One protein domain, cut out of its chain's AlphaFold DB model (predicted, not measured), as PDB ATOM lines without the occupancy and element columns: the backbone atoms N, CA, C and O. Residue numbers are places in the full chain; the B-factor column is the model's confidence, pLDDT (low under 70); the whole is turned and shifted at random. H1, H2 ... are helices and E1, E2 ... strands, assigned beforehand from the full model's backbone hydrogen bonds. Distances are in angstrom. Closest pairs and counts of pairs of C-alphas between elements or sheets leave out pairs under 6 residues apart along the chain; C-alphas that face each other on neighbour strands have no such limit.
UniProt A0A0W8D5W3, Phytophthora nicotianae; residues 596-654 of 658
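What this domain is: This is residues 596 to 654 of the 658 residues of a protein of Phytophthora nicotianae (UniProt A0A0W8D5W3). A narrow antiparallel ribbon of two strands, E1 and E2, brings the two ends of the printed part together, and the chain between them makes a broad, loop-rich body with the helix H2 on one side and the very short helix H1 on the opposite side. The ribbon's end at residues 596 and 653 lies toward one end of the longest axis, and the loop round Thr 636 lies toward the other. The printed part has 59 residues, with two named helices and two named strands in the order E1, H1, H2, E2; the sheet's order is E1 - E2, antiparallel. The class is mixed, helices and strands, though under half of the residues, 25 of 59, are in named elements. The whole is compact, with a radius of gyration of the C-alphas of 10.6 A and spans of 34 by 23 by 17 A.

Where its parts are: The strand E1, residues 596 to 602, begins with C-alpha 596 at (-42.394, 51.194, -19.048) and is 17.1 A long from first to last C-alpha. The helix H1 is residues 604 to 607, 5.3 A. The helix H2, residues 625 to 632, begins with C-alpha 625 at (-45.167, 41.752, -11.150) and is 10.4 A long. The strand E2, residues 648 to 653, is 16.5 A long and ends with C-alpha 653 at (-39.202, 55.450, -18.586).

How they stand to each other: E1 and E2 are antiparallel neighbours, with 149 degrees between their directions. The C-alphas of Ile 602 and Phe 648 face each other at 4.3 A. N 598 and O 651 are within hydrogen-bond range at 2.9 A, and so are N 653 and O 596 at 2.8 A. H1 and E2 have 1 pair of C-alphas within 8 A, those of Leu 607 and Phe 648 at 7.5 A. E1 and H2 are apart, and so are H1 and H2. Residues 609 to 610 pair with residues 615 to 616, antiparallel. In H2 every O i to N i+4 pair is within hydrogen-bond range; H1 is too short for such a pair, and its 1 pair of O i to N i+3 is not within range.

The domain as a whole: The two C-alphas farthest apart, those of Thr 636 and Ser 654, are 35.0 A apart, while those of Lys 596 and Ser 654 are 6.4 A apart. The printed part has no cut. The link from E1 to H1 is tight, with 1 residue; the links from H1 to H2, 17 residues, and from H2 to E2, 15 residues, are long. The mean pLDDT of the printed part is 85.1, and residues 610 to 614 are under 70.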
ATOM      1  N   LYS A 596     -42.834  52.509 -19.512       97.12
ATOM      2  CA  LYS A 596     -42.394  51.194 -19.048       97.12
ATOM      3  C   LYS A 596     -41.665  51.335 -17.721       97.12
ATOM      4  O   LYS A 596     -40.989  52.336 -17.482       97.12
ATOM      5  N   ILE A 597     -41.797  50.319 -16.881       97.81
ATOM      6  CA  ILE A 597     -41.128  50.233 -15.588       97.81
ATOM      7  C   ILE A 597     -39.977  49.245 -15.727       97.81
ATOM      8  O   ILE A 597     -40.162  48.159 -16.270       97.81
ATOM      9  N   PHE A 598     -38.797  49.627 -15.263       96.69
ATOM     10  CA  PHE A 598     -37.595  48.802 -15.307       96.69
ATOM     11  C   PHE A 598     -37.029  48.635 -13.908       96.69
ATOM     12  O   PHE A 598     -37.133  49.565 -13.112       96.69
ATOM     13  N   PHE A 599     -36.388  47.509 -13.617       94.25
ATOM     14  CA  PHE A 599     -35.585  47.389 -12.404       94.25
ATOM     15  C   PHE A 599     -34.410  48.368 -12.466       94.25
ATOM     16  O   PHE A 599     -33.697  48.427 -13.469       94.25
ATOM     17  N   SER A 600     -34.235  49.170 -11.419       89.88
ATOM     18  CA  SER A 600     -33.124  50.123 -11.297       89.88
ATOM     19  C   SER A 600     -32.077  49.670 -10.288       89.88
ATOM     20  O   SER A 600     -30.904  49.999 -10.440       89.88
ATOM     21  N   ASN A 601     -32.497  48.881  -9.304       85.50
ATOM     22  CA  ASN A 601     -31.638  48.214  -8.340       85.50
ATOM     23  C   ASN A 601     -32.294  46.887  -7.933       85.50
ATOM     24  O   ASN A 601     -33.525  46.812  -7.936       85.50
ATOM     25  N   ILE A 602     -31.502  45.863  -7.634       85.00
ATOM     26  CA  ILE A 602     -31.972  44.516  -7.288       85.00
ATOM     27  C   ILE A 602     -31.078  43.972  -6.175       85.00
ATOM     28  O   ILE A 602     -29.857  44.020  -6.300       85.00
ATOM     29  N   ASP A 603     -31.691  43.432  -5.129       79.50
ATOM     30  CA  ASP A 603     -31.032  42.545  -4.175       79.50
ATOM     31  C   ASP A 603     -31.083  41.119  -4.748       79.50
ATOM     32  O   ASP A 603     -32.137  40.477  -4.779       79.50
ATOM     33  N   GLU A 604     -29.954  40.657  -5.290       78.69
ATOM     34  CA  GLU A 604     -29.865  39.361  -5.975       78.69
ATOM     35  C   GLU A 604     -30.135  38.180  -5.036       78.69
ATOM     36  O   GLU A 604     -30.672  37.165  -5.481       78.69
ATOM     37  N   GLU A 605     -29.810  38.311  -3.747       76.12
ATOM     38  CA  GLU A 605     -30.035  37.252  -2.763       76.12
ATOM     39  C   GLU A 605     -31.526  37.115  -2.469       76.12
ATOM     40  O   GLU A 605     -32.067  36.013  -2.517       76.12
ATOM     41  N   ARG A 606     -32.217  38.240  -2.248       76.31
ATOM     42  CA  ARG A 606     -33.641  38.231  -1.878       76.31
ATOM     43  C   ARG A 606     -34.569  37.988  -3.057       76.31
ATOM     44  O   ARG A 606     -35.588  37.312  -2.915       76.31
ATOM     45  N   LEU A 607     -34.252  38.547  -4.227       76.81
ATOM     46  CA  LEU A 607     -35.049  38.313  -5.432       76.81
ATOM     47  C   LEU A 607     -34.777  36.910  -6.010       76.81
ATOM     48  O   LEU A 607     -35.692  36.266  -6.541       76.81
ATOM     49  N   GLY A 608     -33.549  36.407  -5.845       72.25
ATOM     50  CA  GLY A 608     -33.099  35.103  -6.321       72.25
ATOM     51  C   GLY A 608     -33.037  35.021  -7.850       72.25
ATOM     52  O   GLY A 608     -32.827  36.013  -8.547       72.25
ATOM     53  N   SER A 609     -33.244  33.825  -8.398       71.19
ATOM     54  CA  SER A 609     -33.436  33.589  -9.838       71.19
ATOM     55  C   SER A 609     -34.895  33.259 -10.144       71.19
ATOM     56  O   SER A 609     -35.594  32.713  -9.291       71.19
ATOM     57  N   ASP A 610     -35.370  33.536 -11.358       67.00
ATOM     58  CA  ASP A 610     -36.678  33.038 -11.790       67.00
ATOM     59  C   ASP A 610     -36.601  31.517 -11.981       67.00
ATOM     60  O   ASP A 610     -35.995  31.013 -12.925       67.00
ATOM     61  N   GLU A 611     -37.191  30.766 -11.052       64.06
ATOM     62  CA  GLU A 611     -37.157  29.301 -11.057       64.06
ATOM     63  C   GLU A 611     -37.913  28.676 -12.243       64.06
ATOM     64  O   GLU A 611     -37.715  27.497 -12.538       64.06
ATOM     65  N   ASN A 612     -38.751  29.442 -12.958       60.69
ATOM     66  CA  ASN A 612     -39.509  28.923 -14.100       60.69
ATOM     67  C   ASN A 612     -38.655  28.751 -15.364       60.69
ATOM     68  O   ASN A 612     -38.913  27.841 -16.155       60.69
ATOM     69  N   ASP A 613     -37.659  29.613 -15.580       65.69
ATOM     70  CA  ASP A 613     -36.783  29.576 -16.761       65.69
ATOM     71  C   ASP A 613     -35.279  29.601 -16.424       65.69
ATOM     72  O   ASP A 613     -34.442  29.502 -17.324       65.69
ATOM     73  N   GLY A 614     -34.927  29.684 -15.138       64.44
ATOM     74  CA  GLY A 614     -33.554  29.747 -14.642       64.44
ATOM     75  C   GLY A 614     -32.857  31.082 -14.915       64.44
ATOM     76  O   GLY A 614     -31.635  31.162 -14.776       64.44
ATOM     77  N   THR A 615     -33.586  32.121 -15.340       70.62
ATOM     78  CA  THR A 615     -32.990  33.427 -15.638       70.62
ATOM     79  C   THR A 615     -32.771  34.242 -14.368       70.62
ATOM     80  O   THR A 615     -33.626  34.326 -13.489       70.62
ATOM     81  N   GLN A 616     -31.596  34.861 -14.258       78.69
ATOM     82  CA  GLN A 616     -31.341  35.856 -13.219       78.69
ATOM     83  C   GLN A 616     -32.032  37.171 -13.578       78.69
ATOM     84  O   GLN A 616     -31.981  37.614 -14.730       78.69
ATOM     85  N   TRP A 617     -32.646  37.801 -12.580       85.75
ATOM     86  CA  TRP A 617     -33.200  39.142 -12.706       85.75
ATOM     87  C   TRP A 617     -32.075  40.160 -12.876       85.75
ATOM     88  O   TRP A 617     -31.035  40.053 -12.234       85.75
ATOM     89  N   GLN A 618     -32.268  41.146 -13.751       87.62
ATOM     90  CA  GLN A 618     -31.213  42.110 -14.076       87.62
ATOM     91  C   GLN A 618     -31.700  43.552 -14.012       87.62
ATOM     92  O   GLN A 618     -32.805  43.889 -14.447       87.62
ATOM     93  N   VAL A 619     -30.826  44.445 -13.544       88.94
ATOM     94  CA  VAL A 619     -31.036  45.890 -13.670       88.94
ATOM     95  C   VAL A 619     -31.216  46.244 -15.150       88.94
ATOM     96  O   VAL A 619     -30.456  45.818 -16.016       88.94
ATOM     97  N   GLY A 620     -32.250  47.027 -15.451       89.75
ATOM     98  CA  GLY A 620     -32.646  47.373 -16.814       89.75
ATOM     99  C   GLY A 620     -33.607  46.382 -17.479       89.75
ATOM    100  O   GLY A 620     -34.092  46.679 -18.572       89.75
ATOM    101  N   GLN A 621     -33.946  45.257 -16.842       92.75
ATOM    102  CA  GLN A 621     -35.056  44.399 -17.266       92.75
ATOM    103  C   GLN A 621     -36.401  45.080 -16.968       92.75
ATOM    104  O   GLN A 621     -36.534  45.828 -15.997       92.75
ATOM    105  N   VAL A 622     -37.407  44.843 -17.817       94.81
ATOM    106  CA  VAL A 622     -38.774  45.337 -17.585       94.81
ATOM    107  C   VAL A 622     -39.348  44.657 -16.343       94.81
ATOM    108  O   VAL A 622     -39.340  43.431 -16.248       94.81
ATOM    109  N   TYR A 623     -39.856  45.461 -15.415       95.31
ATOM    110  CA  TYR A 623     -40.557  44.989 -14.230       95.31
ATOM    111  C   TYR A 623     -41.891  44.350 -14.628       95.31
ATOM    112  O   TYR A 623     -42.732  44.994 -15.264       95.31
ATOM    113  N   ASP A 624     -42.076  43.092 -14.229       92.75
ATOM    114  CA  ASP A 624     -43.300  42.322 -14.428       92.75
ATOM    115  C   ASP A 624     -43.698  41.641 -13.116       92.75
ATOM    116  O   ASP A 624     -43.144  40.615 -12.715       92.75
ATOM    117  N   TRP A 625     -44.682  42.231 -12.440       93.12
ATOM    118  CA  TRP A 625     -45.167  41.752 -11.150       93.12
ATOM    119  C   TRP A 625     -45.809  40.361 -11.232       93.12
ATOM    120  O   TRP A 625     -45.827  39.646 -10.232       93.12
ATOM    121  N   LYS A 626     -46.312  39.943 -12.405       92.56
ATOM    122  CA  LYS A 626     -46.926  38.616 -12.580       92.56
ATOM    123  C   LYS A 626     -45.873  37.523 -12.528       92.56
ATOM    124  O   LYS A 626     -46.114  36.498 -11.903       92.56
ATOM    125  N   ARG A 627     -44.685  37.776 -13.087       90.38
ATOM    126  CA  ARG A 627     -43.543  36.860 -12.960       90.38
ATOM    127  C   ARG A 627     -43.075  36.731 -11.511       90.38
ATOM    128  O   ARG A 627     -42.824  35.623 -11.056       90.38
ATOM    129  N   ILE A 628     -43.032  37.834 -10.756       90.56
ATOM    130  CA  ILE A 628     -42.719  37.786  -9.314       90.56
ATOM    131  C   ILE A 628     -43.790  36.973  -8.567       90.56
ATOM    132  O   ILE A 628     -43.462  36.109  -7.757       90.56
ATOM    133  N   GLN A 629     -45.070  37.182  -8.887       91.31
ATOM    134  CA  GLN A 629     -46.171  36.415  -8.302       91.31
ATOM    135  C   GLN A 629     -46.090  34.917  -8.649       91.31
ATOM    136  O   GLN A 629     -46.418  34.075  -7.818       91.31
ATOM    137  N   GLU A 630     -45.668  34.561  -9.864       89.25
ATOM    138  CA  GLU A 630     -45.440  33.172 -10.278       89.25
ATOM    139  C   GLU A 630     -44.255  32.543  -9.542       89.25
ATOM    140  O   GLU A 630     -44.404  31.445  -9.008       89.25
ATOM    141  N   ARG A 631     -43.131  33.258  -9.422       87.12
ATOM    142  CA  ARG A 631     -41.968  32.851  -8.616       87.12
ATOM    143  C   ARG A 631     -42.358  32.591  -7.158       87.12
ATOM    144  O   ARG A 631     -42.035  31.543  -6.609       87.12
ATOM    145  N   ASN A 632     -43.130  33.488  -6.549       89.12
ATOM    146  CA  ASN A 632     -43.588  33.352  -5.162       89.12
ATOM    147  C   ASN A 632     -44.481  32.125  -4.906       89.12
ATOM    148  O   ASN A 632     -44.600  31.695  -3.762       89.12
ATOM    149  N   LYS A 633     -45.113  31.540  -5.934       88.44
ATOM    150  CA  LYS A 633     -45.908  30.305  -5.775       88.44
ATOM    151  C   LYS A 633     -45.045  29.058  -5.583       88.44
ATOM    152  O   LYS A 633     -45.571  28.045  -5.130       88.44
ATOM    153  N   ILE A 634     -43.779  29.111  -5.992       83.38
ATOM    154  CA  ILE A 634     -42.879  27.951  -6.066       83.38
ATOM    155  C   ILE A 634     -41.722  28.098  -5.065       83.38
ATOM    156  O   ILE A 634     -41.337  27.112  -4.441       83.38
ATOM    157  N   SER A 635     -41.251  29.330  -4.839       79.25
ATOM    158  CA  SER A 635     -40.192  29.662  -3.881       79.25
ATOM    159  C   SER A 635     -40.675  29.649  -2.424       79.25
ATOM    160  O   SER A 635     -41.768  30.124  -2.101       79.25
ATOM    161  N   THR A 636     -39.822  29.164  -1.518       75.81
ATOM    162  CA  THR A 636     -40.034  29.233  -0.061       75.81
ATOM    163  C   THR A 636     -39.879  30.649   0.484       75.81
ATOM    164  O   THR A 636     -40.576  31.027   1.423       75.81
ATOM    165  N   GLU A 637     -39.004  31.449  -0.120       77.62
ATOM    166  CA  GLU A 637     -38.839  32.861   0.213       77.62
ATOM    167  C   GLU A 637     -39.856  33.692  -0.559       77.62
ATOM    168  O   GLU A 637     -39.964  33.558  -1.780       77.62
ATOM    169  N   GLN A 638     -40.600  34.551   0.130       85.19
ATOM    170  CA  GLN A 638     -41.593  35.428  -0.486       85.19
ATOM    171  C   GLN A 638     -40.971  36.791  -0.779       85.19
ATOM    172  O   GLN A 638     -40.416  37.419   0.118       85.19
ATOM    173  N   VAL A 639     -41.088  37.245  -2.026       88.00
ATOM    174  CA  VAL A 639     -40.669  38.589  -2.444       88.00
ATOM    175  C   VAL A 639     -41.875  39.514  -2.446       88.00
ATOM    176  O   VAL A 639     -42.924  39.162  -2.993       88.00
ATOM    177  N   ASP A 640     -41.734  40.712  -1.892       90.88
ATOM    178  CA  ASP A 640     -42.775  41.725  -1.998       90.88
ATOM    179  C   ASP A 640     -43.052  42.096  -3.470       90.88
ATOM    180  O   ASP A 640     -42.141  42.439  -4.226       90.88
ATOM    181  N   LEU A 641     -44.320  42.050  -3.902       94.31
ATOM    182  CA  LEU A 641     -44.672  42.315  -5.306       94.31
ATOM    183  C   LEU A 641     -44.301  43.733  -5.743       94.31
ATOM    184  O   LEU A 641     -44.071  43.948  -6.927       94.31
ATOM    185  N   MET A 642     -44.255  44.689  -4.817       93.69
ATOM    186  CA  MET A 642     -43.857  46.068  -5.064       93.69
ATOM    187  C   MET A 642     -42.412  46.341  -4.610       93.69
ATOM    188  O   MET A 642     -41.940  47.457  -4.812       93.69
ATOM    189  N   GLY A 643     -41.682  45.362  -4.074       87.19
ATOM    190  CA  GLY A 643     -40.302  45.513  -3.607       87.19
ATOM    191  C   GLY A 643     -40.141  46.466  -2.418       87.19
ATOM    192  O   GLY A 643     -39.068  47.044  -2.249       87.19
ATOM    193  N   GLU A 644     -41.196  46.688  -1.619       81.62
ATOM    194  CA  GLU A 644     -41.163  47.641  -0.490       81.62
ATOM    195  C   GLU A 644     -40.191  47.196   0.614       81.62
ATOM    196  O   GLU A 644     -39.643  48.025   1.339       81.62
ATOM    197  N   CYS A 645     -39.927  45.893   0.723       75.69
ATOM    198  CA  CYS A 645     -39.035  45.353   1.738       75.69
ATOM    199  C   CYS A 645     -37.558  45.413   1.319       75.69
ATOM    200  O   CYS A 645     -36.723  44.913   2.068       75.69
ATOM    201  N   GLY A 646     -37.220  46.025   0.177       73.62
ATOM    202  CA  GLY A 646     -35.845  46.246  -0.287       73.62
ATOM    203  C   GLY A 646     -35.329  45.222  -1.299       73.62
ATOM    204  O   GLY A 646     -34.154  45.252  -1.640       73.62
ATOM    205  N   GLU A 647     -36.180  44.328  -1.800       86.44
ATOM    206  CA  GLU A 647     -35.799  43.318  -2.795       86.44
ATOM    207  C   GLU A 647     -35.406  43.945  -4.136       86.44
ATOM    208  O   GLU A 647     -34.555  43.423  -4.855       86.44
ATOM    209  N   PHE A 648     -36.038  45.064  -4.501       87.31
ATOM    210  CA  PHE A 648     -35.701  45.806  -5.709       87.31
ATOM    211  C   PHE A 648     -36.254  47.234  -5.700       87.31
ATOM    212  O   PHE A 648     -37.248  47.560  -5.055       87.31
ATOM    213  N   HIS A 649     -35.669  48.074  -6.549       90.56
ATOM    214  CA  HIS A 649     -36.209  49.376  -6.921       90.56
ATOM    215  C   HIS A 649     -36.506  49.440  -8.412       90.56
ATOM    216  O   HIS A 649     -36.006  48.654  -9.220       90.56
ATOM    217  N   THR A 650     -37.351  50.397  -8.790       96.19
ATOM    218  CA  THR A 650     -37.783  50.553 -10.176       96.19
ATOM    219  C   THR A 650     -37.551  51.958 -10.695       96.19
ATOM    220  O   THR A 650     -37.541  52.919  -9.935       96.19
ATOM    221  N   CYS A 651     -37.440  52.077 -12.014       97.12
ATOM    222  CA  CYS A 651     -37.344  53.321 -12.754       97.12
ATOM    223  C   CYS A 651     -38.426  53.372 -13.838       97.12
ATOM    224  O   CYS A 651     -38.570  52.450 -14.643       97.12
ATOM    225  N   VAL A 652     -39.169  54.478 -13.886       97.69
ATOM    226  CA  VAL A 652     -40.165  54.746 -14.929       97.69
ATOM    227  C   VAL A 652     -39.481  55.391 -16.133       97.69
ATOM    228  O   VAL A 652     -38.842  56.437 -16.004       97.69
ATOM    229  N   LYS A 653     -39.655  54.833 -17.331       96.38
ATOM    230  CA  LYS A 653     -39.202  55.450 -18.586       96.38
ATOM    231  C   LYS A 653     -40.377  55.646 -19.536       96.38
ATOM    232  O   LYS A 653     -41.035  54.689 -19.936       96.38
ATOM    233  N   SER A 654     -40.632  56.899 -19.900       92.56
ATOM    234  CA  SER A 654     -41.594  57.272 -20.942       92.56
ATOM    235  C   SER A 654     -41.020  57.004 -22.343       92.56
ATOM    236  O   SER A 654     -39.796  56.921 -22.497       92.56
TER     237      SER A 654